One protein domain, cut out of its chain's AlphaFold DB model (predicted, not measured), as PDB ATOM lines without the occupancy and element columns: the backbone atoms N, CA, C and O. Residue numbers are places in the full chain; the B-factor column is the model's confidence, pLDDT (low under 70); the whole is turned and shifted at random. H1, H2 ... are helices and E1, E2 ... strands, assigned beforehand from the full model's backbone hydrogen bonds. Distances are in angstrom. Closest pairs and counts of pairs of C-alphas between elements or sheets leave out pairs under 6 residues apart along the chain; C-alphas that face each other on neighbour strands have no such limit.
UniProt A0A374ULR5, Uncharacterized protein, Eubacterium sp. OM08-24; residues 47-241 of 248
ATOM      1  N   PHE A  47       6.142  30.882  -4.068       83.25
ATOM      2  CA  PHE A  47       7.516  30.722  -4.556       83.25
ATOM      3  C   PHE A  47       7.576  30.380  -6.047       83.25
ATOM      4  O   PHE A  47       8.401  30.938  -6.773       83.25
ATOM      5  N   ALA A  48       6.685  29.511  -6.532       80.00
ATOM      6  CA  ALA A  48       6.592  29.206  -7.956       80.00
ATOM      7  C   ALA A  48       6.227  30.455  -8.779       80.00
ATOM      8  O   ALA A  48       6.882  30.750  -9.780       80.00
ATOM      9  N   MET A  49       5.242  31.235  -8.325       82.31
ATOM     10  CA  MET A  49       4.848  32.490  -8.973       82.31
ATOM     11  C   MET A  49       5.952  33.551  -8.915       82.31
ATOM     12  O   MET A  49       6.202  34.215  -9.918       82.31
ATOM     13  N   ALA A  50       6.656  33.683  -7.789       82.88
ATOM     14  CA  ALA A  50       7.778  34.609  -7.647       82.88
ATOM     15  C   ALA A  50       8.918  34.274  -8.620       82.88
ATOM     16  O   ALA A  50       9.468  35.173  -9.258       82.88
ATOM     17  N   ASN A  51       9.227  32.987  -8.800       79.94
ATOM     18  CA  ASN A  51      10.201  32.547  -9.797       79.94
ATOM     19  C   ASN A  51       9.745  32.906 -11.217       79.94
ATOM     20  O   ASN A  51      10.519  33.479 -11.983       79.94
ATOM     21  N   VAL A  52       8.486  32.633 -11.574       81.00
ATOM     22  CA  VAL A  52       7.942  32.985 -12.899       81.00
ATOM     23  C   VAL A  52       7.983  34.497 -13.139       81.00
ATOM     24  O   VAL A  52       8.422  34.933 -14.203       81.00
ATOM     25  N   ALA A  53       7.599  35.305 -12.150       83.19
ATOM     26  CA  ALA A  53       7.652  36.761 -12.239       83.19
ATOM     27  C   ALA A  53       9.088  37.267 -12.439       83.19
ATOM     28  O   ALA A  53       9.333  38.093 -13.319       83.19
ATOM     29  N   LYS A  54      10.052  36.716 -11.690       83.31
ATOM     30  CA  LYS A  54      11.477  37.026 -11.849       83.31
ATOM     31  C   LYS A  54      11.977  36.686 -13.256       83.31
ATOM     32  O   LYS A  54      12.662  37.498 -13.875       83.31
ATOM     33  N   ARG A  55      11.569  35.534 -13.805       81.62
ATOM     34  CA  ARG A  55      11.880  35.153 -15.193       81.62
ATOM     35  C   ARG A  55      11.337  36.161 -16.197       81.62
ATOM     36  O   ARG A  55      12.040  36.520 -17.134       81.62
ATOM     37  N   GLY A  56      10.090  36.593 -16.003       83.62
ATOM     38  CA  GLY A  56       9.441  37.583 -16.860       83.62
ATOM     39  C   GLY A  56      10.161  38.932 -16.838       83.62
ATOM     40  O   GLY A  56      10.348  39.545 -17.884       83.62
ATOM     41  N   GLN A  57      10.636  39.365 -15.668       86.31
ATOM     42  CA  GLN A  57      11.437  40.584 -15.537       86.31
ATOM     43  C   GLN A  57      12.781  40.479 -16.268       86.31
ATOM     44  O   GLN A  57      13.128  41.387 -17.022       86.31
ATOM     45  N   ASP A  58      13.518  39.376 -16.094       85.94
ATOM     46  CA  ASP A  58      14.793  39.168 -16.792       85.94
ATOM     47  C   ASP A  58      14.610  39.080 -18.313       85.94
ATOM     48  O   ASP A  58      15.413  39.643 -19.056       85.94
ATOM     49  N   LEU A  59      13.536  38.435 -18.782       86.06
ATOM     50  CA  LEU A  59      13.198  38.388 -20.205       86.06
ATOM     51  C   LEU A  59      12.876  39.785 -20.751       86.06
ATOM     52  O   LEU A  59      13.413  40.173 -21.784       86.06
ATOM     53  N   SER A  60      12.078  40.575 -20.027       87.25
ATOM     54  CA  SER A  60      11.770  41.955 -20.424       87.25
ATOM     55  C   SER A  60      13.029  42.825 -20.501       87.25
ATOM     56  O   SER A  60      13.164  43.652 -21.402       87.25
ATOM     57  N   LEU A  61      13.984  42.632 -19.588       89.25
ATOM     58  CA  LEU A  61      15.270  43.322 -19.642       89.25
ATOM     59  C   LEU A  61      16.076  42.911 -20.882       89.25
ATOM     60  O   LEU A  61      16.594  43.774 -21.588       89.25
ATOM     61  N   CYS A  62      16.118  41.615 -21.185       88.94
ATOM     62  CA  CYS A  62      16.764  41.094 -22.385       88.94
ATOM     63  C   CYS A  62      16.174  41.681 -23.678       88.94
ATOM     64  O   CYS A  62      16.924  42.038 -24.589       88.94
ATOM     65  N   GLU A  63      14.847  41.806 -23.749       88.94
ATOM     66  CA  GLU A  63      14.134  42.419 -24.874       88.94
ATOM     67  C   GLU A  63      14.475  43.907 -25.022       88.94
ATOM     68  O   GLU A  63      14.767  44.361 -26.127       88.94
ATOM     69  N   ARG A  64      14.520  44.665 -23.915       89.31
ATOM     70  CA  ARG A  64      14.911  46.088 -23.932       89.31
ATOM     71  C   ARG A  64      16.347  46.292 -24.404       89.31
ATOM     72  O   ARG A  64      16.598  47.207 -25.185       89.31
ATOM     73  N   THR A  65      17.285  45.452 -23.964       90.38
ATOM     74  CA  THR A  65      18.676  45.497 -24.444       90.38
ATOM     75  C   THR A  65      18.737  45.249 -25.951       90.38
ATOM     76  O   THR A  65      19.404  45.987 -26.676       90.38
ATOM     77  N   SER A  66      18.001  44.250 -26.439       89.12
ATOM     78  CA  SER A  66      17.904  43.949 -27.868       89.12
ATOM     79  C   SER A  66      17.294  45.095 -28.686       89.12
ATOM     80  O   SER A  66      17.792  45.412 -29.770       89.12
ATOM     81  N   ASP A  67      16.252  45.751 -28.171       89.62
ATOM     82  CA  ASP A  67      15.654  46.941 -28.789       89.62
ATOM     83  C   ASP A  67      16.646  48.113 -28.826       89.62
ATOM     84  O   ASP A  67      16.800  48.773 -29.853       89.62
ATOM     85  N   MET A  68      17.404  48.331 -27.746       90.25
ATOM     86  CA  MET A  68      18.441  49.363 -27.710       90.25
ATOM     87  C   MET A  68      19.534  49.112 -28.756       90.25
ATOM     88  O   MET A  68      19.882  50.037 -29.488       90.25
ATOM     89  N   ILE A  69      20.032  47.878 -28.890       90.56
ATOM     90  CA  ILE A  69      20.991  47.516 -29.951       90.56
ATOM     91  C   ILE A  69      20.391  47.789 -31.327       90.56
ATOM     92  O   ILE A  69      21.050  48.380 -32.180       90.56
ATOM     93  N   SER A  70      19.129  47.408 -31.527       88.56
ATOM     94  CA  SER A  70      18.439  47.604 -32.800       88.56
ATOM     95  C   SER A  70      18.308  49.084 -33.160       88.56
ATOM     96  O   SER A  70      18.540  49.459 -34.307       88.56
ATOM     97  N   LYS A  71      18.018  49.947 -32.179       90.19
ATOM     98  CA  LYS A  71      17.979  51.407 -32.352       90.19
ATOM     99  C   LYS A  71      19.340  51.975 -32.732       90.19
ATOM    100  O   LYS A  71      19.425  52.710 -33.711       90.19
ATOM    101  N   GLN A  72      20.400  51.602 -32.013       88.94
ATOM    102  CA  GLN A  72      21.757  52.071 -32.317       88.94
ATOM    103  C   GLN A  72      22.194  51.615 -33.717       88.94
ATOM    104  O   GLN A  72      22.614  52.428 -34.537       88.94
ATOM    105  N   LEU A  73      22.005  50.334 -34.047       87.19
ATOM    106  CA  LEU A  73      22.325  49.811 -35.376       87.19
ATOM    107  C   LEU A  73      21.455  50.419 -36.478       87.19
ATOM    108  O   LEU A  73      21.924  50.541 -37.601       87.19
ATOM    109  N   SER A  74      20.218  50.828 -36.192       86.62
ATOM    110  CA  SER A  74      19.381  51.541 -37.160       86.62
ATOM    111  C   SER A  74      19.927  52.940 -37.454       86.62
ATOM    112  O   SER A  74      20.054  53.307 -38.619       86.62
ATOM    113  N   ILE A  75      20.326  53.694 -36.425       84.00
ATOM    114  CA  ILE A  75      20.877  55.054 -36.571       84.00
ATOM    115  C   ILE A  75      22.162  55.035 -37.413       84.00
ATOM    116  O   ILE A  75      22.254  55.722 -38.436       84.00
ATOM    117  N   TYR A  76      23.136  54.213 -37.016       82.75
ATOM    118  CA  TYR A  76      24.451  54.180 -37.664       82.75
ATOM    119  C   TYR A  76      24.485  53.274 -38.899       82.75
ATOM    120  O   TYR A  76      25.189  53.559 -39.858       82.75
ATOM    121  N   GLY A  77      23.698  52.197 -38.928       80.38
ATOM    122  CA  GLY A  77      23.632  51.283 -40.069       80.38
ATOM    123  C   GLY A  77      22.862  51.859 -41.259       80.38
ATOM    124  O   GLY A  77      23.284  51.681 -42.394       80.38
ATOM    125  N   ASN A  78      21.770  52.600 -41.046       78.81
ATOM    126  CA  ASN A  78      20.995  53.180 -42.154       78.81
ATOM    127  C   ASN A  78      21.816  54.219 -42.932       78.81
ATOM    128  O   ASN A  78      21.801  54.258 -44.163       78.81
ATOM    129  N   THR A  79      22.586  55.019 -42.197       74.00
ATOM    130  CA  THR A  79      23.493  56.030 -42.751       74.00
ATOM    131  C   THR A  79      24.820  55.444 -43.244       74.00
ATOM    132  O   THR A  79      25.629  56.164 -43.838       74.00
ATOM    133  N   SER A  80      25.032  54.141 -43.044       76.31
ATOM    134  CA  SER A  80      26.255  53.446 -43.410       76.31
ATOM    135  C   SER A  80      26.403  53.328 -44.921       76.31
ATOM    136  O   SER A  80      25.474  52.954 -45.642       76.31
ATOM    137  N   ASN A  81      27.623  53.567 -45.383       74.75
ATOM    138  CA  ASN A  81      28.058  53.321 -46.754       74.75
ATOM    139  C   ASN A  81      29.002  52.108 -46.848       74.75
ATOM    140  O   ASN A  81      29.152  51.546 -47.932       74.75
ATOM    141  N   TYR A  82      29.615  51.684 -45.735       76.94
ATOM    142  CA  TYR A  82      30.546  50.555 -45.706       76.94
ATOM    143  C   TYR A  82      30.578  49.856 -44.336       76.94
ATOM    144  O   TYR A  82      30.559  50.514 -43.300       76.94
ATOM    145  N   VAL A  83      30.650  48.519 -44.325       81.44
ATOM    146  CA  VAL A  83      30.754  47.703 -43.101       81.44
ATOM    147  C   VAL A  83      31.878  46.683 -43.264       81.44
ATOM    148  O   VAL A  83      31.978  46.039 -44.307       81.44
ATOM    149  N   GLN A  84      32.712  46.518 -42.237       83.62
ATOM    150  CA  GLN A  84      33.843  45.586 -42.259       83.62
ATOM    151  C   GLN A  84      34.134  45.011 -40.872       83.62
ATOM    152  O   GLN A  84      33.984  45.693 -39.863       83.62
ATOM    153  N   SER A  85      34.592  43.762 -40.834       86.12
ATOM    154  CA  SER A  85      35.072  43.107 -39.618       86.12
ATOM    155  C   SER A  85      36.594  43.154 -39.530       86.12
ATOM    156  O   SER A  85      37.284  43.057 -40.546       86.12
ATOM    157  N   TYR A  86      37.098  43.287 -38.311       84.31
ATOM    158  CA  TYR A  86      38.509  43.251 -37.962       84.31
ATOM    159  C   TYR A  86      38.713  42.220 -36.850       84.31
ATOM    160  O   TYR A  86      37.964  42.200 -35.873       84.31
ATOM    161  N   ASP A  87      39.752  41.394 -36.975       84.25
ATOM    162  CA  ASP A  87      40.073  40.348 -35.990       84.25
ATOM    163  C   ASP A  87      40.635  40.909 -34.676       84.25
ATOM    164  O   ASP A  87      40.664  40.217 -33.659       84.25
ATOM    165  N   SER A  88      41.092  42.160 -34.692       82.94
ATOM    166  CA  SER A  88      41.640  42.868 -33.541       82.94
ATOM    167  C   SER A  88      41.315  44.354 -33.607       82.94
ATOM    168  O   SER A  88      40.894  44.872 -34.645       82.94
ATOM    169  N   LYS A  89      41.601  45.068 -32.510       80.06
ATOM    170  CA  LYS A  89      41.610  46.532 -32.523       80.06
ATOM    171  C   LYS A  89      42.503  46.994 -33.684       80.06
ATOM    172  O   LYS A  89      43.635  46.503 -33.779       80.06
ATOM    173  N   PRO A  90      42.028  47.893 -34.563       73.06
ATOM    174  CA  PRO A  90      42.861  48.384 -35.648       73.06
ATOM    175  C   PRO A  90      44.143  49.055 -35.124       73.06
ATOM    176  O   PRO A  90      44.184  49.578 -34.008       73.06
ATOM    177  N   THR A  91      45.220  48.991 -35.908       68.06
ATOM    178  CA  THR A  91      46.531  49.548 -35.522       68.06
ATOM    179  C   THR A  91      46.619  51.040 -35.828       68.06
ATOM    180  O   THR A  91      45.967  51.504 -36.755       68.06
ATOM    181  N   LEU A  92      47.476  51.775 -35.103       61.62
ATOM    182  CA  LEU A  92      47.676  53.231 -35.241       61.62
ATOM    183  C   LEU A  92      47.852  53.702 -36.698       61.62
ATOM    184  O   LEU A  92      47.272  54.704 -37.091       61.62
ATOM    185  N   LYS A  93      48.567  52.935 -37.529       59.44
ATOM    186  CA  LYS A  93      48.790  53.260 -38.950       59.44
ATOM    187  C   LYS A  93      47.518  53.259 -39.795       59.44
ATOM    188  O   LYS A  93      47.456  53.965 -40.789       59.44
ATOM    189  N   ALA A  94      46.520  52.462 -39.422       58.81
ATOM    190  CA  ALA A  94      45.246  52.415 -40.131       58.81
ATOM    191  C   ALA A  94      44.371  53.651 -39.849       58.81
ATOM    192  O   ALA A  94      43.367  53.852 -40.522       58.81
ATOM    193  N   TYR A  95      44.747  54.480 -38.873       63.34
ATOM    194  CA  TYR A  95      44.069  55.732 -38.534       63.34
ATOM    195  C   TYR A  95      44.743  56.969 -39.165       63.34
ATOM    196  O   TYR A  95      44.227  58.073 -39.026       63.34
ATOM    197  N   ASP A  96      45.870  56.790 -39.866       57.59
ATOM    198  CA  ASP A  96      46.591  57.851 -40.573       57.59
ATOM    199  C   ASP A  96      46.285  57.789 -42.082       57.59
ATOM    200  O   ASP A  96      46.680  56.853 -42.789       57.59
ATOM    201  N   GLU A  97      45.562  58.794 -42.584       52.31
ATOM    202  CA  GLU A  97      45.223  58.925 -44.009       52.31
ATOM    203  C   GLU A  97      46.454  59.253 -44.872       52.31
ATOM    204  O   GLU A  97      46.535  58.825 -46.025       52.31
ATOM    205  N   SER A  98      47.459  59.940 -44.314       53.50
ATOM    206  CA  SER A  98      48.699  60.255 -45.036       53.50
ATOM    207  C   SER A  98      49.556  59.008 -45.280       53.50
ATOM    208  O   SER A  98      50.269  58.922 -46.282       53.50
ATOM    209  N   ALA A  99      49.421  58.003 -44.407       47.44
ATOM    210  CA  ALA A  99      50.046  56.695 -44.554       47.44
ATOM    211  C   ALA A  99      49.213  55.722 -45.408       47.44
ATOM    212  O   ALA A  99      49.783  54.804 -46.006       47.44
ATOM    213  N   THR A 100      47.884  55.888 -45.473       50.81
ATOM    214  CA  THR A 100      46.990  55.020 -46.254       50.81
ATOM    215  C   THR A 100      45.775  55.769 -46.831       50.81
ATOM    216  O   THR A 100      44.957  56.273 -46.064       50.81
ATOM    217  N   PRO A 101      45.529  55.724 -48.159       49.78
ATOM    218  CA  PRO A 101      44.335  56.313 -48.799       49.78
ATOM    219  C   PRO A 101      42.973  55.777 -48.297       49.78
ATOM    220  O   PRO A 101      41.916  56.240 -48.724       49.78
ATOM    221  N   SER A 102      42.982  54.761 -47.429       53.09
ATOM    222  CA  SER A 102      41.817  54.067 -46.867       53.09
ATOM    223  C   SER A 102      41.734  54.138 -45.332       53.09
ATOM    224  O   SER A 102      41.053  53.304 -44.727       53.09
ATOM    225  N   GLY A 103      42.436  55.089 -44.706       59.78
ATOM    226  CA  GLY A 103      42.464  55.268 -43.253       59.78
ATOM    227  C   GLY A 103      41.097  55.561 -42.608       59.78
ATOM    228  O   GLY A 103      40.097  55.819 -43.288       59.78
ATOM    229  N   PHE A 104      41.039  55.477 -41.277       66.62
ATOM    230  CA  PHE A 104      39.887  55.912 -40.479       66.62
ATOM    231  C   PHE A 104      39.922  57.435 -40.323       66.62
ATOM    232  O   PHE A 104      40.949  57.976 -39.930       66.62
ATOM    233  N   MET A 105      38.829  58.132 -40.618       59.41
ATOM    234  CA  MET A 105      38.734  59.587 -40.444       59.41
ATOM    235  C   MET A 105      37.492  59.919 -39.619       59.41
ATOM    236  O   MET A 105      36.486  59.209 -39.684       59.41
ATOM    237  N   ASP A 106      37.598  60.982 -38.825       54.12
ATOM    238  CA  ASP A 106      36.470  61.709 -38.251       54.12
ATOM    239  C   ASP A 106      36.523  63.136 -38.810       54.12
ATOM    240  O   ASP A 106      37.599  63.723 -38.921       54.12
ATOM    241  N   VAL A 107      35.373  63.657 -39.225       46.25
ATOM    242  CA  VAL A 107      35.200  64.773 -40.180       46.25
ATOM    243  C   VAL A 107      35.651  66.132 -39.649       46.25
ATOM    244  O   VAL A 107      35.618  67.113 -40.384       46.25
ATOM    245  N   ASP A 108      36.133  66.235 -38.420       50.47
ATOM    246  CA  ASP A 108      36.432  67.542 -37.836       50.47
ATOM    247  C   ASP A 108      37.743  68.171 -38.372       50.47
ATOM    248  O   ASP A 108      38.040  69.317 -38.047       50.47
ATOM    249  N   ASN A 109      38.502  67.477 -39.243       44.56
ATOM    250  CA  ASN A 109      39.818  67.920 -39.747       44.56
ATOM    251  C   ASN A 109      40.017  67.935 -41.288       44.56
ATOM    252  O   ASN A 109      41.147  67.919 -41.776       44.56
ATOM    253  N   GLY A 110      38.946  68.077 -42.078       46.31
ATOM    254  CA  GLY A 110      39.029  68.942 -43.269       46.31
ATOM    255  C   GLY A 110      39.168  68.366 -44.689       46.31
ATOM    256  O   GLY A 110      39.193  69.188 -45.600       46.31
ATOM    257  N   ILE A 111      39.201  67.052 -44.969       42.25
ATOM    258  CA  ILE A 111      39.177  66.559 -46.384       42.25
ATOM    259  C   ILE A 111      38.306  65.296 -46.599       42.25
ATOM    260  O   ILE A 111      38.490  64.532 -47.543       42.25
ATOM    261  N   GLY A 112      37.274  65.068 -45.782       49.62
ATOM    262  CA  GLY A 112      36.329  63.987 -46.078       49.62
ATOM    263  C   GLY A 112      35.259  63.759 -45.025       49.62
ATOM    264  O   GLY A 112      35.556  63.541 -43.861       49.62
ATOM    265  N   ASN A 113      34.005  63.730 -45.468       52.12
ATOM    266  CA  ASN A 113      32.794  63.510 -44.675       52.12
ATOM    267  C   ASN A 113      32.607  62.033 -44.224       52.12
ATOM    268  O   ASN A 113      31.537  61.457 -44.421       52.12
ATOM    269  N   LYS A 114      33.639  61.375 -43.682       58.47
ATOM    270  CA  LYS A 114      33.568  59.993 -43.172       58.47
ATOM    271  C   LYS A 114      33.497  60.000 -41.645       58.47
ATOM    272  O   LYS A 114      34.366  60.576 -41.008       58.47
ATOM    273  N   SER A 115      32.495  59.339 -41.067       70.12
ATOM    274  CA  SER A 115      32.472  59.029 -39.632       70.12
ATOM    275  C   SER A 115      32.522  57.520 -39.450       70.12
ATOM    276  O   SER A 115      31.627  56.801 -39.905       70.12
ATOM    277  N   ASP A 116      33.588  57.048 -38.808       77.19
ATOM    278  CA  ASP A 116      33.825  55.636 -38.533       77.19
ATOM    279  C   ASP A 116      33.411  55.270 -37.105       77.19
ATOM    280  O   ASP A 116      33.959  55.768 -36.117       77.19
ATOM    281  N   TYR A 117      32.445  54.359 -37.009       85.75
ATOM    282  CA  TYR A 117      31.958  53.799 -35.756       85.75
ATOM    283  C   TYR A 117      32.432  52.362 -35.603       85.75
ATOM    284  O   TYR A 117      32.491  51.601 -36.569       85.75
ATOM    285  N   PHE A 118      32.742  51.972 -34.374       88.19
ATOM    286  CA  PHE A 118      33.238  50.643 -34.053       88.19
ATOM    287  C   PHE A 118      32.391  50.004 -32.971       88.19
ATOM    288  O   PHE A 118      32.198  50.578 -31.901       88.19
ATOM    289  N   LEU A 119      31.941  48.784 -33.237       92.81
ATOM    290  CA  LEU A 119      31.272  47.936 -32.267       92.81
ATOM    291  C   LEU A 119      32.221  46.822 -31.824       92.81
ATOM    292  O   LEU A 119      32.774  46.114 -32.668       92.81
ATOM    293  N   TYR A 120      32.414  46.667 -30.518       92.94
ATOM    294  CA  TYR A 120      33.306  45.660 -29.942       92.94
ATOM    295  C   TYR A 120      32.891  45.289 -28.516       92.94
ATOM    296  O   TYR A 120      32.103  45.984 -27.878       92.94
ATOM    297  N   ALA A 121      33.401  44.170 -28.011       94.38
ATOM    298  CA  ALA A 121      33.172  43.751 -26.632       94.38
ATOM    299  C   ALA A 121      34.081  44.507 -25.654       94.38
ATOM    300  O   ALA A 121      35.273  44.662 -25.911       94.38
ATOM    301  N   ASP A 122      33.549  44.927 -24.503       92.31
ATOM    302  CA  ASP A 122      34.387  45.462 -23.424       92.31
ATOM    303  C   ASP A 122      35.241  44.327 -22.815       92.31
ATOM    304  O   ASP A 122      34.677  43.357 -22.297       92.31
ATOM    305  N   PRO A 123      36.585  44.416 -22.834       88.69
ATOM    306  CA  PRO A 123      37.442  43.409 -22.207       88.69
ATOM    307  C   PRO A 123      37.433  43.473 -20.669       88.69
ATOM    308  O   PRO A 123      37.848  42.524 -19.999       88.69
ATOM    309  N   ASN A 124      36.972  44.580 -20.086       90.00
ATOM    310  CA  ASN A 124      37.020  44.807 -18.642       90.00
ATOM    311  C   ASN A 124      35.701  44.457 -17.951       90.00
ATOM    312  O   ASN A 124      35.711  44.032 -16.795       90.00
ATOM    313  N   THR A 125      34.572  44.588 -18.654       90.75
ATOM    314  CA  THR A 125      33.239  44.390 -18.074       90.75
ATOM    315  C   THR A 125      32.510  43.204 -18.689       90.75
ATOM    316  O   THR A 125      32.438  43.056 -19.907       90.75
ATOM    317  N   LYS A 126      31.914  42.362 -17.837       91.81
ATOM    318  CA  LYS A 126      31.131  41.207 -18.286       91.81
ATOM    319  C   LYS A 126      29.858  41.647 -19.009       91.81
ATOM    320  O   LYS A 126      29.162  42.541 -18.538       91.81
ATOM    321  N   TYR A 127      29.527  40.950 -20.091       91.81
ATOM    322  CA  TYR A 127      28.307  41.124 -20.879       91.81
ATOM    323  C   TYR A 127      28.097  42.536 -21.430       91.81
ATOM    324  O   TYR A 127      26.958  42.969 -21.606       91.81
ATOM    325  N   ARG A 128      29.186  43.268 -21.684       94.31
ATOM    326  CA  ARG A 128      29.129  44.636 -22.189       94.31
ATOM    327  C   ARG A 128      29.629  44.718 -23.622       94.31
ATOM    328  O   ARG A 128      30.723  44.263 -23.956       94.31
ATOM    329  N   LEU A 129      28.811  45.348 -24.449       94.56
ATOM    330  CA  LEU A 129      29.113  45.736 -25.815       94.56
ATOM    331  C   LEU A 129      29.325  47.252 -25.851       94.56
ATOM    332  O   LEU A 129      28.554  47.999 -25.252       94.56
ATOM    333  N   ILE A 130      30.356  47.714 -26.544       93.81
ATOM    334  CA  ILE A 130      30.669  49.133 -26.696       93.81
ATOM    335  C   ILE A 130      30.484  49.512 -28.156       93.81
ATOM    336  O   ILE A 130      31.035  48.865 -29.046       93.81
ATOM    337  N   LEU A 131      29.742  50.592 -28.380       91.50
ATOM    338  CA  LEU A 131      29.789  51.350 -29.617       91.50
ATOM    339  C   LEU A 131      30.640  52.593 -29.371       91.50
ATOM    340  O   LEU A 131      30.326  53.399 -28.493       91.50
ATOM    341  N   ALA A 132      31.704  52.750 -30.144       87.50
ATOM    342  CA  ALA A 132      32.623  53.871 -30.046       87.50
ATOM    343  C   ALA A 132      32.722  54.627 -31.367       87.50
ATOM    344  O   ALA A 132      32.626  54.035 -32.443       87.50
ATOM    345  N   LYS A 133      32.962  55.931 -31.266       81.81
ATOM    346  CA  LYS A 133      33.400  56.767 -32.378       81.81
ATOM    347  C   LYS A 133      34.913  56.702 -32.451       81.81
ATOM    348  O   LYS A 133      35.586  56.627 -31.422       81.81
ATOM    349  N   PHE A 134      35.453  56.767 -33.650       73.00
ATOM    350  CA  PHE A 134      36.839  57.159 -33.799       73.00
ATOM    351  C   PHE A 134      36.996  58.665 -33.522       73.00
ATOM    352  O   PHE A 134      36.248  59.451 -34.089       73.00
ATOM    353  N   ASP A 135      37.926  59.049 -32.642       65.06
ATOM    354  CA  ASP A 135      38.181  60.443 -32.258       65.06
ATOM    355  C   ASP A 135      39.645  60.820 -32.541       65.06
ATOM    356  O   ASP A 135      40.583  60.147 -32.091       65.06
ATOM    357  N   THR A 136      39.824  61.893 -33.314       56.47
ATOM    358  CA  THR A 136      41.126  62.458 -33.705       56.47
ATOM    359  C   THR A 136      41.509  63.695 -32.886       56.47
ATOM    360  O   THR A 136      42.633  64.179 -33.002       56.47
ATOM    361  N   SER A 137      40.604  64.206 -32.043       53.19
ATOM    362  CA  SER A 137      40.752  65.474 -31.318       53.19
ATOM    363  C   SER A 137      41.556  65.362 -30.020       53.19
ATOM    364  O   SER A 137      41.924  66.376 -29.419       53.19
ATOM    365  N   SER A 138      41.884  64.144 -29.572       48.72
ATOM    366  CA  SER A 138      42.751  63.977 -28.411       48.72
ATOM    367  C   SER A 138      44.164  64.431 -28.779       48.72
ATOM    368  O   SER A 138      44.834  63.741 -29.541       48.72
ATOM    369  N   GLY A 139      44.633  65.552 -28.221       48.09
ATOM    370  CA  GLY A 139      46.016  66.060 -28.325       48.09
ATOM    371  C   GLY A 139      47.082  65.149 -27.689       48.09
ATOM    372  O   GLY A 139      48.056  65.620 -27.109       48.09
ATOM    373  N   ASP A 140      46.862  63.840 -27.741       47.50
ATOM    374  CA  ASP A 140      47.751  62.778 -27.319       47.50
ATOM    375  C   ASP A 140      48.722  62.477 -28.479       47.50
ATOM    376  O   ASP A 140      48.273  62.158 -29.582       47.50
ATOM    377  N   PRO A 141      50.049  62.546 -28.271       44.78
ATOM    378  CA  PRO A 141      51.052  62.276 -29.307       44.78
ATOM    379  C   PRO A 141      51.083  60.807 -29.779       44.78
ATOM    380  O   PRO A 141      51.865  60.456 -30.659       44.78
ATOM    381  N   THR A 142      50.227  59.947 -29.215       54.12
ATOM    382  CA  THR A 142      49.962  58.566 -29.660       54.12
ATOM    383  C   THR A 142      48.518  58.366 -30.171       54.12
ATOM    384  O   THR A 142      48.078  57.236 -30.385       54.12
ATOM    385  N   GLY A 143      47.756  59.459 -30.307       52.66
ATOM    386  CA  GLY A 143      46.311  59.555 -30.087       52.66
ATOM    387  C   GLY A 143      45.389  59.225 -31.253       52.66
ATOM    388  O   GLY A 143      44.929  60.102 -31.974       52.66
ATOM    389  N   HIS A 144      44.997  57.959 -31.318       56.81
ATOM    390  CA  HIS A 144      43.798  57.493 -32.009       56.81
ATOM    391  C   HIS A 144      42.981  56.674 -31.010       56.81
ATOM    392  O   HIS A 144      43.240  55.485 -30.780       56.81
ATOM    393  N   LYS A 145      42.042  57.332 -30.324       67.94
ATOM    394  CA  LYS A 145      41.220  56.696 -29.290       67.94
ATOM    395  C   LYS A 145      39.832  56.424 -29.856       67.94
ATOM    396  O   LYS A 145      39.188  57.282 -30.441       67.94
ATOM    397  N   LEU A 146      39.397  55.174 -29.706       75.88
ATOM    398  CA  LEU A 146      37.986  54.840 -29.831       75.88
ATOM    399  C   LEU A 146      37.304  55.421 -28.594       75.88
ATOM    400  O   LEU A 146      37.523  54.919 -27.490       75.88
ATOM    401  N   THR A 147      36.536  56.486 -28.778       80.25
ATOM    402  CA  THR A 147      35.785  57.150 -27.716       80.25
ATOM    403  C   THR A 147      34.415  56.477 -27.609       80.25
ATOM    404  O   THR A 147      33.638  56.531 -28.567       80.25
ATOM    405  N   PRO A 148      34.094  55.799 -26.490       85.75
ATOM    406  CA  PRO A 148      32.791  55.165 -26.312       85.75
ATOM    407  C   PRO A 148      31.654  56.187 -26.427       85.75
ATOM    408  O   PRO A 148      31.653  57.195 -25.727       85.75
ATOM    409  N   ILE A 149      30.674  55.903 -27.283       85.62
ATOM    410  CA  ILE A 149      29.429  56.674 -27.420       85.62
ATOM    411  C   ILE A 149      28.374  56.084 -26.493       85.62
ATOM    412  O   ILE A 149      27.696  56.792 -25.754       85.62
ATOM    413  N   VAL A 150      28.235  54.758 -26.540       90.44
ATOM    414  CA  VAL A 150      27.281  54.025 -25.717       90.44
ATOM    415  C   VAL A 150      27.872  52.692 -25.289       90.44
ATOM    416  O   VAL A 150      28.527  51.987 -26.059       90.44
ATOM    417  N   SER A 151      27.630  52.358 -24.026       93.06
ATOM    418  CA  SER A 151      27.885  51.037 -23.461       93.06
ATOM    419  C   SER A 151      26.552  50.331 -23.272       93.06
ATOM    420  O   SER A 151      25.635  50.878 -22.664       93.06
ATOM    421  N   ILE A 152      26.445  49.127 -23.819       92.94
ATOM    422  CA  ILE A 152      25.240  48.310 -23.795       92.94
ATOM    423  C   ILE A 152      25.534  47.069 -22.963       92.94
ATOM    424  O   ILE A 152      26.313  46.206 -23.369       92.94
ATOM    425  N   ASP A 153      24.911  46.995 -21.794       92.94
ATOM    426  CA  ASP A 153      25.033  45.858 -20.888       92.94
ATOM    427  C   ASP A 153      24.096  44.710 -21.288       92.94
ATOM    428  O   ASP A 153      23.172  44.877 -22.090       92.94
ATOM    429  N   ASN A 154      24.317  43.540 -20.686       92.06
ATOM    430  CA  ASN A 154      23.498  42.336 -20.833       92.06
ATOM    431  C   ASN A 154      23.522  41.708 -22.233       92.06
ATOM    432  O   ASN A 154      22.597  40.997 -22.628       92.06
ATOM    433  N   VAL A 155      24.608  41.909 -22.972       92.75
ATOM    434  CA  VAL A 155      24.844  41.280 -24.274       92.75
ATOM    435  C   VAL A 155      25.787  40.114 -24.074       92.75
ATOM    436  O   VAL A 155      26.854  40.301 -23.517       92.75
ATOM    437  N   LYS A 156      25.434  38.915 -24.533       92.81
ATOM    438  CA  LYS A 156      26.350  37.766 -24.550       92.81
ATOM    439  C   LYS A 156      27.153  37.748 -25.840       92.81
ATOM    440  O   LYS A 156      28.382  37.699 -25.806       92.81
ATOM    441  N   SER A 157      26.460  37.838 -26.966       94.12
ATOM    442  CA  SER A 157      27.076  37.845 -28.287       94.12
ATOM    443  C   SER A 157      26.205  38.560 -29.305       94.12
ATOM    444  O   SER A 157      24.981  38.592 -29.181       94.12
ATOM    445  N   ILE A 158      26.841  39.072 -30.349       94.69
ATOM    446  CA  ILE A 158      26.171  39.582 -31.539       94.69
ATOM    447  C   ILE A 158      26.878  39.034 -32.774       94.69
ATOM    448  O   ILE A 158      28.093  39.145 -32.919       94.69
ATOM    449  N   LYS A 159      26.109  38.394 -33.647       93.62
ATOM    450  CA  LYS A 159      26.579  37.818 -34.902       93.62
ATOM    451  C   LYS A 159      26.067  38.659 -36.053       93.62
ATOM    452  O   LYS A 159      24.880  38.955 -36.084       93.62
ATOM    453  N   PHE A 160      26.937  38.986 -36.994       90.88
ATOM    454  CA  PHE A 160      26.620  39.782 -38.169       90.88
ATOM    455  C   PHE A 160      26.712  38.957 -39.448       90.88
ATOM    456  O   PHE A 160      27.558  38.068 -39.582       90.88
ATOM    457  N   ASP A 161      25.835  39.290 -40.385       88.62
ATOM    458  CA  ASP A 161      25.818  38.774 -41.746       88.62
ATOM    459  C   ASP A 161      25.413  39.908 -42.691       88.62
ATOM    460  O   ASP A 161      24.428  40.607 -42.450       88.62
ATOM    461  N   LEU A 162      26.179  40.119 -43.756       87.06
ATOM    462  CA  LEU A 162      25.873  41.142 -44.751       87.06
ATOM    463  C   LEU A 162      25.353  40.472 -46.016       87.06
ATOM    464  O   LEU A 162      26.064  39.695 -46.652       87.06
ATOM    465  N   LYS A 163      24.131  40.825 -46.419       85.62
ATOM    466  CA  LYS A 163      23.515  40.311 -47.644       85.62
ATOM    467  C   LYS A 163      23.247  41.429 -48.627       85.62
ATOM    468  O   LYS A 163      22.708  42.468 -48.259       85.62
ATOM    469  N   GLN A 164      23.583  41.192 -49.887       82.75
ATOM    470  CA  GLN A 164      23.138  42.048 -50.976       82.75
ATOM    471  C   GLN A 164      21.649  41.791 -51.240       82.75
ATOM    472  O   GLN A 164      21.207  40.642 -51.295       82.75
ATOM    473  N   LEU A 165      20.873  42.861 -51.377       81.31
ATOM    474  CA  LEU A 165      19.470  42.803 -51.762       81.31
ATOM    475  C   LEU A 165      19.361  42.694 -53.285       81.31
ATOM    476  O   LEU A 165      20.127  43.311 -54.024       81.31
ATOM    477  N   ASN A 166      18.395  41.903 -53.749       73.44
ATOM    478  CA  ASN A 166      18.114  41.740 -55.171       73.44
ATOM    479  C   ASN A 166      17.211  42.885 -55.658       73.44
ATOM    480  O   ASN A 166      15.999  42.717 -55.784       73.44
ATOM    481  N   THR A 167      17.795  44.069 -55.829       72.75
ATOM    482  CA  THR A 167      17.125  45.286 -56.312       72.75
ATOM    483  C   THR A 167      17.888  45.881 -57.494       72.75
ATOM    484  O   THR A 167      19.072  45.598 -57.660       72.75
ATOM    485  N   ASP A 168      17.231  46.734 -58.287       66.56
ATOM    486  CA  ASP A 168      17.859  47.421 -59.432       66.56
ATOM    487  C   ASP A 168      19.049  48.307 -59.005       66.56
ATOM    488  O   ASP A 168      20.000  48.516 -59.758       66.56
ATOM    489  N   GLU A 169      19.026  48.785 -57.758       67.88
ATOM    490  CA  GLU A 169      20.135  49.463 -57.082       67.88
ATOM    491  C   GLU A 169      20.928  48.472 -56.214       67.88
ATOM    492  O   GLU A 169      20.341  47.602 -55.566       67.88
ATOM    493  N   LYS A 170      22.259  48.621 -56.122       69.69
ATOM    494  CA  LYS A 170      23.093  47.806 -55.219       69.69
ATOM    495  C   LYS A 170      22.835  48.180 -53.754       69.69
ATOM    496  O   LYS A 170      23.562  48.990 -53.193       69.69
ATOM    497  N   LYS A 171      21.829  47.571 -53.125       77.38
ATOM    498  CA  LYS A 171      21.535  47.735 -51.691       77.38
ATOM    499  C   LYS A 171      22.018  46.540 -50.886       77.38
ATOM    500  O   LYS A 171      22.028  45.411 -51.372       77.38
ATOM    501  N   TYR A 172      22.369  46.783 -49.629       83.75
ATOM    502  CA  TYR A 172      22.793  45.744 -48.695       83.75
ATOM    503  C   TYR A 172      21.952  45.803 -47.421       83.75
ATOM    504  O   TYR A 172      21.538  46.877 -46.990       83.75
ATOM    505  N   ILE A 173      21.714  44.649 -46.807       86.31
ATOM    506  CA  ILE A 173      21.131  44.527 -45.474       86.31
ATOM    507  C   ILE A 173      22.177  43.938 -44.531       86.31
ATOM    508  O   ILE A 173      22.712  42.853 -44.773       86.31
ATOM    509  N   LEU A 174      22.467  44.661 -43.452       88.12
ATOM    510  CA  LEU A 174      23.237  44.152 -42.327       88.12
ATOM    511  C   LEU A 174      22.277  43.412 -41.404       88.12
ATOM    512  O   LEU A 174      21.528  44.027 -40.646       88.12
ATOM    513  N   GLN A 175      22.277  42.090 -41.505       90.69
ATOM    514  CA  GLN A 175      21.556  41.215 -40.597       90.69
ATOM    515  C   GLN A 175      22.397  40.992 -39.349       90.69
ATOM    516  O   GLN A 175      23.617  40.834 -39.415       90.69
ATOM    517  N   TYR A 176      21.735  40.970 -38.202       91.69
ATOM    518  CA  TYR A 176      22.383  40.659 -36.946       91.69
ATOM    519  C   TYR A 176      21.500  39.779 -36.072       91.69
ATOM    520  O   TYR A 176      20.286  39.956 -35.985       91.69
ATOM    521  N   THR A 177      22.139  38.833 -35.399       93.31
ATOM    522  CA  THR A 177      21.532  37.994 -34.371       93.31
ATOM    523  C   THR A 177      22.181  38.340 -33.045       93.31
ATOM    524  O   THR A 177      23.386  38.153 -32.872       93.31
ATOM    525  N   VAL A 178      21.388  38.859 -32.115       93.69
ATOM    526  CA  VAL A 178      21.836  39.246 -30.778       93.69
ATOM    527  C   VAL A 178      21.348  38.207 -29.791       93.69
ATOM    528  O   VAL A 178      20.163  37.881 -29.771       93.69
ATOM    529  N   THR A 179      22.251  37.754 -28.931       94.12
ATOM    530  CA  THR A 179      21.920  36.980 -27.740       94.12
ATOM    531  C   THR A 179      22.173  37.847 -26.514       94.12
ATOM    532  O   THR A 179      23.315  38.231 -26.245       94.12
ATOM    533  N   THR A 180      21.115  38.160 -25.772       92.56
ATOM    534  CA  THR A 180      21.158  38.888 -24.501       92.56
ATOM    535  C   THR A 180      20.987  37.940 -23.320       92.56
ATOM    536  O   THR A 180      20.503  36.814 -23.464       92.56
ATOM    537  N   VAL A 181      21.440  38.384 -22.148       91.12
ATOM    538  CA  VAL A 181      21.395  37.615 -20.899       91.12
ATOM    539  C   VAL A 181      20.684  38.379 -19.791       91.12
ATOM    540  O   VAL A 181      20.880  39.577 -19.596       91.12
ATOM    541  N   GLY A 182      19.900  37.651 -19.005       86.44
ATOM    542  CA  GLY A 182      19.251  38.159 -17.810       86.44
ATOM    543  C   GLY A 182      20.256  38.624 -16.759       86.44
ATOM    544  O   GLY A 182      21.419  38.202 -16.709       86.44
ATOM    545  N   SER A 183      19.784  39.501 -15.883       81.19
ATOM    546  CA  SER A 183      20.569  39.992 -14.752       81.19
ATOM    547  C   SER A 183      20.799  38.895 -13.710       81.19
ATOM    548  O   SER A 183      21.873  38.840 -13.106       81.19
ATOM    549  N   ASN A 184      19.831  37.984 -13.559       79.25
ATOM    550  CA  ASN A 184      19.880  36.912 -12.579       79.25
ATOM    551  C   ASN A 184      20.216  35.549 -13.184       79.25
ATOM    552  O   ASN A 184      19.910  35.231 -14.335       79.25
ATOM    553  N   VAL A 185      20.794  34.712 -12.330       71.12
ATOM    554  CA  VAL A 185      21.055  33.300 -12.591       71.12
ATOM    555  C   VAL A 185      19.792  32.499 -12.265       71.12
ATOM    556  O   VAL A 185      19.198  32.684 -11.198       71.12
ATOM    557  N   TRP A 186      19.371  31.639 -13.194       72.00
ATOM    558  CA  TRP A 186      18.203  30.769 -13.037       72.00
ATOM    559  C   TRP A 186      18.579  29.399 -12.468       72.00
ATOM    560  O   TRP A 186      17.816  28.813 -11.705       72.00
ATOM    561  N   ASP A 187      19.768  28.913 -12.813       68.94
ATOM    562  CA  ASP A 187      20.315  27.649 -12.334       68.94
ATOM    563  C   ASP A 187      21.648  27.915 -11.630       68.94
ATOM    564  O   ASP A 187      22.616  28.339 -12.261       68.94
ATOM    565  N   LYS A 188      21.673  27.702 -10.310       64.12
ATOM    566  CA  LYS A 188      22.860  27.923  -9.473       64.12
ATOM    567  C   LYS A 188      23.945  26.871  -9.690       64.12
ATOM    568  O   LYS A 188      25.106  27.180  -9.452       64.12
ATOM    569  N   ASP A 189      23.578  25.671 -10.131       66.06
ATOM    570  CA  ASP A 189      24.514  24.565 -10.327       66.06
ATOM    571  C   ASP A 189      25.239  24.703 -11.670       66.06
ATOM    572  O   ASP A 189      26.401  24.323 -11.798       66.06
ATOM    573  N   THR A 190      24.574  25.296 -12.670       71.19
ATOM    574  CA  THR A 190      25.158  25.530 -14.002       71.19
ATOM    575  C   THR A 190      25.537  26.988 -14.290       71.19
ATOM    576  O   THR A 190      26.038  27.273 -15.378       71.19
ATOM    577  N   ASP A 191      25.302  27.906 -13.343       67.88
ATOM    578  CA  ASP A 191      25.449  29.372 -13.473       67.88
ATOM    579  C   ASP A 191      24.752  29.952 -14.723       67.88
ATOM    580  O   ASP A 191      25.160  30.962 -15.307       67.88
ATOM    581  N   LYS A 192      23.672  29.300 -15.177       76.44
ATOM    582  CA  LYS A 192      22.964  29.698 -16.398       76.44
ATOM    583  C   LYS A 192      21.985  30.828 -16.121       76.44
ATOM    584  O   LYS A 192      21.079  30.726 -15.288       76.44
ATOM    585  N   ARG A 193      22.148  31.908 -16.879       84.19
ATOM    586  CA  ARG A 193      21.226  33.048 -16.936       84.19
ATOM    587  C   ARG A 193      20.110  32.771 -17.940       84.19
ATOM    588  O   ARG A 193      20.251  31.925 -18.820       84.19
ATOM    589  N   VAL A 194      19.001  33.499 -17.814       85.31
ATOM    590  CA  VAL A 194      17.984  33.541 -18.875       85.31
ATOM    591  C   VAL A 194      18.642  34.113 -20.127       85.31
ATOM    592  O   VAL A 194      19.260  35.168 -20.051       85.31
ATOM    593  N   GLU A 195      18.531  33.424 -21.256       89.31
ATOM    594  CA  GLU A 195      19.036  33.907 -22.541       89.31
ATOM    595  C   GLU A 195      17.866  34.216 -23.461       89.31
ATOM    596  O   GLU A 195      16.879  33.479 -23.509       89.31
ATOM    597  N   TYR A 196      17.996  35.302 -24.208       88.19
ATOM    598  CA  TYR A 196      17.042  35.694 -25.229       88.19
ATOM    599  C   TYR A 196      17.806  35.978 -26.510       88.19
ATOM    600  O   TYR A 196      18.819  36.672 -26.496       88.19
ATOM    601  N   THR A 197      17.343  35.409 -27.618       92.19
ATOM    602  CA  THR A 197      17.971  35.608 -28.922       92.19
ATOM    603  C   THR A 197      16.960  36.185 -29.890       92.19
ATOM    604  O   THR A 197      15.864  35.647 -30.038       92.19
ATOM    605  N   ILE A 198      17.352  37.258 -30.564       92.00
ATOM    606  CA  ILE A 198      16.575  37.895 -31.623       92.00
ATOM    607  C   ILE A 198      17.449  38.067 -32.859       92.00
ATOM    608  O   ILE A 198      18.645  38.341 -32.759       92.00
ATOM    609  N   SER A 199      16.830  37.932 -34.025       91.56
ATOM    610  CA  SER A 199      17.437  38.273 -35.307       91.56
ATOM    611  C   SER A 199      16.709  39.471 -35.896       91.56
ATOM    612  O   SER A 199      15.482  39.492 -35.940       91.56
ATOM    613  N   SER A 200      17.471  40.460 -36.344       89.88
ATOM    614  CA  SER A 200      16.969  41.679 -36.970       89.88
ATOM    615  C   SER A 200      17.925  42.110 -38.088       89.88
ATOM    616  O   SER A 200      18.916  41.431 -38.373       89.88
ATOM    617  N   GLY A 201      17.618  43.203 -38.778       87.62
ATOM    618  CA  GLY A 201      18.476  43.722 -39.830       87.62
ATOM    619  C   GLY A 201      18.217  45.185 -40.147       87.62
ATOM    620  O   GLY A 201      17.130  45.706 -39.907       87.62
ATOM    621  N   VAL A 202      19.239  45.846 -40.684       87.06
ATOM    622  CA  VAL A 202      19.195  47.253 -41.096       87.06
ATOM    623  C   VAL A 202      19.659  47.360 -42.541       87.06
ATOM    624  O   VAL A 202      20.684  46.794 -42.917       87.06
ATOM    625  N   VAL A 203      18.888  48.073 -43.361       84.81
ATOM    626  CA  VAL A 203      19.237  48.339 -44.760       84.81
ATOM    627  C   VAL A 203      20.242  49.486 -44.815       84.81
ATOM    628  O   VAL A 203      20.005  50.544 -44.237       84.81
ATOM    629  N   LEU A 204      21.354  49.268 -45.514       83.00
ATOM    630  CA  LEU A 204      22.420  50.245 -45.709       83.00
ATOM    631  C   LEU A 204      22.072  51.127 -46.916       83.00
ATOM    632  O   LEU A 204      22.250  50.722 -48.070       83.00
ATOM    633  N   ASN A 205      21.536  52.321 -46.660       73.94
ATOM    634  CA  ASN A 205      20.935  53.157 -47.704       73.94
ATOM    635  C   ASN A 205      21.939  54.032 -48.466       73.94
ATOM    636  O   ASN A 205      21.612  54.513 -49.546       73.94
ATOM    637  N   ASN A 206      23.151  54.220 -47.941       68.75
ATOM    638  CA  ASN A 206      24.176  55.079 -48.545       68.75
ATOM    639  C   ASN A 206      25.276  54.268 -49.250       68.75
ATOM    640  O   ASN A 206      26.430  54.684 -49.321       68.75
ATOM    641  N   THR A 207      24.957  53.069 -49.735       62.25
ATOM    642  CA  THR A 207      25.934  52.200 -50.396       62.25
ATOM    643  C   THR A 207      26.150  52.662 -51.839       62.25
ATOM    644  O   THR A 207      25.324  52.455 -52.721       62.25
ATOM    645  N   ASN A 208      27.252  53.375 -52.084       54.84
ATOM    646  CA  ASN A 208      27.559  53.923 -53.406       54.84
ATOM    647  C   ASN A 208      27.804  52.788 -54.421       54.84
ATOM    648  O   ASN A 208      28.543  51.845 -54.134       54.84
ATOM    649  N   ASN A 209      27.290  52.929 -55.650       51.31
ATOM    650  CA  ASN A 209      27.449  51.952 -56.746       51.31
ATOM    651  C   ASN A 209      28.912  51.584 -57.087       51.31
ATOM    652  O   ASN A 209      29.156  50.562 -57.740       51.31
ATOM    653  N   SER A 210      29.866  52.409 -56.650       50.28
ATOM    654  CA  SER A 210      31.300  52.317 -56.930       50.28
ATOM    655  C   SER A 210      32.076  51.381 -55.993       50.28
ATOM    656  O   SER A 210      33.191  51.001 -56.338       50.28
ATOM    657  N   ALA A 211      31.525  51.006 -54.831       52.41
ATOM    658  CA  ALA A 211      32.217  50.171 -53.848       52.41
ATOM    659  C   ALA A 211      31.514  48.816 -53.681       52.41
ATOM    660  O   ALA A 211      30.361  48.735 -53.261       52.41
ATOM    661  N   THR A 212      32.215  47.727 -53.997       56.12
ATOM    662  CA  THR A 212      31.779  46.378 -53.618       56.12
ATOM    663  C   THR A 212      32.071  46.200 -52.131       56.12
ATOM    664  O   THR A 212      33.236  46.207 -51.734       56.12
ATOM    665  N   ILE A 213      31.034  46.066 -51.300       63.06
ATOM    666  CA  ILE A 213      31.236  45.771 -49.878       63.06
ATOM    667  C   ILE A 213      31.636  44.296 -49.776       63.06
ATOM    668  O   ILE A 213      30.904  43.445 -50.294       63.06
ATOM    669  N   PRO A 214      32.787  43.968 -49.165       64.44
ATOM    670  CA  PRO A 214      33.174  42.580 -48.987       64.44
ATOM    671  C   PRO A 214      32.099  41.857 -48.163       64.44
ATOM    672  O   PRO A 214      31.558  42.432 -47.215       64.44
ATOM    673  N   PRO A 215      31.764  40.605 -48.511       64.44
ATOM    674  CA  PRO A 215      30.767  39.855 -47.770       64.44
ATOM    675  C   PRO A 215      31.242  39.677 -46.327       64.44
ATOM    676  O   PRO A 215      32.301  39.109 -46.064       64.44
ATOM    677  N   LEU A 216      30.447  40.167 -45.379       69.31
ATOM    678  CA  LEU A 216      30.708  40.001 -43.956       69.31
ATOM    679  C   LEU A 216      30.151  38.647 -43.512       69.31
ATOM    680  O   LEU A 216      29.091  38.573 -42.896       69.31
ATOM    681  N   GLN A 217      30.821  37.556 -43.880       62.72
ATOM    682  CA  GLN A 217      30.349  36.224 -43.508       62.72
ATOM    683  C   GLN A 217      30.755  35.895 -42.067       62.72
ATOM    684  O   GLN A 217      31.923  35.678 -41.760       62.72
ATOM    685  N   TYR A 218      29.754  35.838 -41.185       62.78
ATOM    686  CA  TYR A 218      29.824  35.245 -39.843       62.78
ATOM    687  C   TYR A 218      30.744  35.922 -38.825       62.78
ATOM    688  O   TYR A 218      31.242  35.273 -37.901       62.78
ATOM    689  N   SER A 219      30.911  37.237 -38.917       84.38
ATOM    690  CA  SER A 219      31.641  37.963 -37.880       84.38
ATOM    691  C   SER A 219      30.819  38.012 -36.595       84.38
ATOM    692  O   SER A 219      29.678  38.470 -36.587       84.38
ATOM    693  N   THR A 220      31.382  37.493 -35.508       91.75
ATOM    694  CA  THR A 220      30.697  37.395 -34.216       91.75
ATOM    695  C   THR A 220      31.504  38.143 -33.175       91.75
ATOM    696  O   THR A 220      32.683  37.860 -33.002       91.75
ATOM    697  N   ILE A 221      30.873  39.065 -32.459       93.19
ATOM    698  CA  ILE A 221      31.429  39.650 -31.241       93.19
ATOM    699  C   ILE A 221      30.910  38.820 -30.069       93.19
ATOM    700  O   ILE A 221      29.699  38.639 -29.914       93.19
ATOM    701  N   THR A 222      31.822  38.324 -29.240       93.69
ATOM    702  CA  THR A 222      31.513  37.600 -28.005       93.69
ATOM    703  C   THR A 222      32.030  38.411 -26.834       93.69
ATOM    704  O   THR A 222      33.221  38.703 -26.746       93.69
ATOM    705  N   THR A 223      31.124  38.796 -25.942       92.94
ATOM    706  CA  THR A 223      31.474  39.591 -24.762       92.94
ATOM    707  C   THR A 223      32.136  38.741 -23.686       92.94
ATOM    708  O   THR A 223      31.985  37.516 -23.649       92.94
ATOM    709  N   LYS A 224      32.845  39.407 -22.773       91.62
ATOM    710  CA  LYS A 224      33.404  38.766 -21.589       91.62
ATOM    711  C   LYS A 224      32.292  38.162 -20.739       91.62
ATOM    712  O   LYS A 224      31.292  38.817 -20.452       91.62
ATOM    713  N   THR A 225      32.479  36.934 -20.282       87.31
ATOM    714  CA  THR A 225      31.580  36.267 -19.336       87.31
ATOM    715  C   THR A 225      32.314  35.972 -18.028       87.31
ATOM    716  O   THR A 225      33.444  36.408 -17.815       87.31
ATOM    717  N   SER A 226      31.677  35.251 -17.103       81.88
ATOM    718  CA  SER A 226      32.374  34.738 -15.917       81.88
ATOM    719  C   SER A 226      33.439  33.690 -16.233       81.88
ATOM    720  O   SER A 226      34.358  33.539 -15.435       81.88
ATOM    721  N   SER A 227      33.329  33.006 -17.373       82.38
ATOM    722  CA  SER A 227      34.140  31.825 -17.695       82.38
ATOM    723  C   SER A 227      34.981  31.993 -18.959       82.38
ATOM    724  O   SER A 227      35.828  31.153 -19.247       82.38
ATOM    725  N   THR A 228      34.747  33.055 -19.729       86.56
ATOM    726  CA  THR A 228      35.428  33.323 -20.998       86.56
ATOM    727  C   THR A 228      35.749  34.801 -21.141       86.56
ATOM    728  O   THR A 228      34.934  35.661 -20.806       86.56
ATOM    729  N   GLU A 229      36.934  35.094 -21.667       91.06
ATOM    730  CA  GLU A 229      37.314  36.450 -22.052       91.06
ATOM    731  C   GLU A 229      36.537  36.921 -23.288       91.06
ATOM    732  O   GLU A 229      36.019  36.113 -24.065       91.06
ATOM    733  N   ALA A 230      36.446  38.241 -23.451       91.31
ATOM    734  CA  ALA A 230      35.903  38.837 -24.664       91.31
ATOM    735  C   ALA A 230      36.771  38.464 -25.871       91.31
ATOM    736  O   ALA A 230      38.000  38.418 -25.769       91.31
ATOM    737  N   ASN A 231      36.146  38.238 -27.026       92.06
ATOM    738  CA  ASN A 231      36.912  38.107 -28.256       92.06
ATOM    739  C   ASN A 231      37.373  39.480 -28.765       92.06
ATOM    740  O   ASN A 231      36.841  40.525 -28.396       92.06
ATOM    741  N   SER A 232      38.383  39.473 -29.628       89.19
ATOM    742  CA  SER A 232      39.015  40.686 -30.144       89.19
ATOM    743  C   SER A 232      38.348  41.241 -31.402       89.19
ATOM    744  O   SER A 232      38.942  42.080 -32.064       89.19
ATOM    745  N   THR A 233      37.143  40.790 -31.759       90.88
ATOM    746  CA  THR A 233      36.478  41.192 -33.004       90.88
ATOM    747  C   THR A 233      35.924  42.614 -32.909       90.88
ATOM    748  O   THR A 233      35.194  42.944 -31.974       90.88
ATOM    749  N   TYR A 234      36.215  43.431 -33.922       89.44
ATOM    750  CA  TYR A 234      35.671  44.780 -34.087       89.44
ATOM    751  C   TYR A 234      34.873  44.847 -35.384       89.44
ATOM    752  O   TYR A 234      35.358  44.451 -36.440       89.44
ATOM    753  N   ILE A 235      33.665  45.398 -35.321       89.50
ATOM    754  CA  ILE A 235      32.856  45.685 -36.505       89.50
ATOM    755  C   ILE A 235      32.899  47.184 -36.752       89.50
ATOM    756  O   ILE A 235      32.414  47.967 -35.938       89.50
ATOM    757  N   ARG A 236      33.488  47.575 -37.879       86.88
ATOM    758  CA  ARG A 236      33.477  48.942 -38.390       86.88
ATOM    759  C   ARG A 236      32.178  49.177 -39.149       86.88
ATOM    760  O   ARG A 236      31.855  48.422 -40.063       86.88
ATOM    761  N   ILE A 237      31.493  50.256 -38.806       85.00
ATOM    762  CA  ILE A 237      30.372  50.829 -39.544       85.00
ATOM    763  C   ILE A 237      30.817  52.227 -39.957       85.00
ATOM    764  O   ILE A 237      30.924  53.128 -39.126       85.00
ATOM    765  N   GLN A 238      31.127  52.393 -41.235       80.06
ATOM    766  CA  GLN A 238      31.438  53.696 -41.794       80.06
ATOM    767  C   GLN A 238      30.143  54.332 -42.271       80.06
ATOM    768  O   GLN A 238      29.389  53.727 -43.036       80.06
ATOM    769  N   THR A 239      29.921  55.567 -41.844       75.12
ATOM    770  CA  THR A 239      28.842  56.416 -42.337       75.12
ATOM    771  C   THR A 239      29.430  57.550 -43.158       75.12
ATOM    772  O   THR A 239      30.446  58.142 -42.784       75.12
ATOM    773  N   SER A 240      28.782  57.879 -44.266       64.00
ATOM    774  CA  SER A 240      29.010  59.141 -44.961       64.00
ATOM    775  C   SER A 240      28.148  60.213 -44.301       64.00
ATOM    776  O   SER A 240      26.933  60.011 -44.187       64.00
ATOM    777  N   SER A 241      28.738  61.344 -43.899       50.84
ATOM    778  CA  SER A 241      27.958  62.491 -43.429       50.84
ATOM    779  C   SER A 241      26.924  62.839 -44.495       50.84
ATOM    780  O   SER A 241      27.252  63.101 -45.658       50.84
TER     781      SER A 241
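Overview. This is residues 47 to 241 of the 248 residues of an uncharacterized protein of Eubacterium sp. OM08-24 (UniProt A0A374ULR5). Two strongly twisted sheets stand partly face to face as a sandwich, their strands at 37 degrees to each other, and one long helix, H1, packs along the long hairpin E6 and E7 of one sheet, its residues 65 to 78 also reaching the other sheet. The first sheet runs E1, E9, E2, E3, E4 and the second E7, E6, E5, E8, both antiparallel. The printed part has 195 residues, in the order H1 E1 H2 E2 E3 E4 E5 E6 E7 E8 E9, and is of mixed class. It is compact, with a radius of gyration of the C-alphas of 18.5 A, and flat, spanning 64 by 47 by 24 A.

Arrangement. H1, residues 47 to 78, has every O i to N i+4 pair within hydrogen-bond range. It is on one face of the sheet of E1, residues 80 to 86, E9, 234 to 240, E2, 114 to 121, E3, 129 to 135, and E4, 145 to 152, and on one face of the sheet of E7, 192 to 204, E6, 172 to 187, E5, 155 to 164, and E8, 219 to 222, making two layers with each. The closest C-alphas of H1 and E6 are those of Asp 58 and Gly 182, 4.7 A apart. H2, residues 92 to 95, too short for any O i to N i+4 pair, is only just not on the first sheet, with 4 pairs of C-alphas within 10 A. E1, H2 and E2 form a split strand-helix-strand unit, E9 between the two strands, with a right-handed crossover. E2 E3 E4 and E5 E6 E7 are meanders, each strand the antiparallel neighbour of the one before; E5 to E8 form a Greek key, E8 pairing back with E5. Within hydrogen-bond range are N 84 and O 236 of E1 and E9, 3.0 A, N 117 and O 237 of E2 and E9, 2.9 A, N 118 and O 132 of E2 and E3, 2.8 A, N 131 and O 150 of E3 and E4, 3.0 A, N 161 and O 175 of E5 and E6, 2.9 A, N 178 and O 198 of E6 and E7, 2.9 A, and N 160 and O 219 of E5 and E8, 2.8 A.

Along the chain. H1 is 45.8 A long and begins at C-alpha 47 (7.516, 30.722, -4.556). E6, 40.7 A, bends by 78 degrees at residue 184; E7 is 35.8 A and E5 26.8 A. E9 ends at C-alpha 240 (29.010, 59.141, -44.961).

Size, cuts and confidence. The C-alphas farthest apart, of Phe 47 and Ser 98, are 64.9 A apart. The printed part has no cut. The links H2 to E2, E7 to E8 and E8 to E9 are long. Mean pLDDT of the printed part is 77.7; 57 residues are under 70, among them 91 to 114 and 206 to 218.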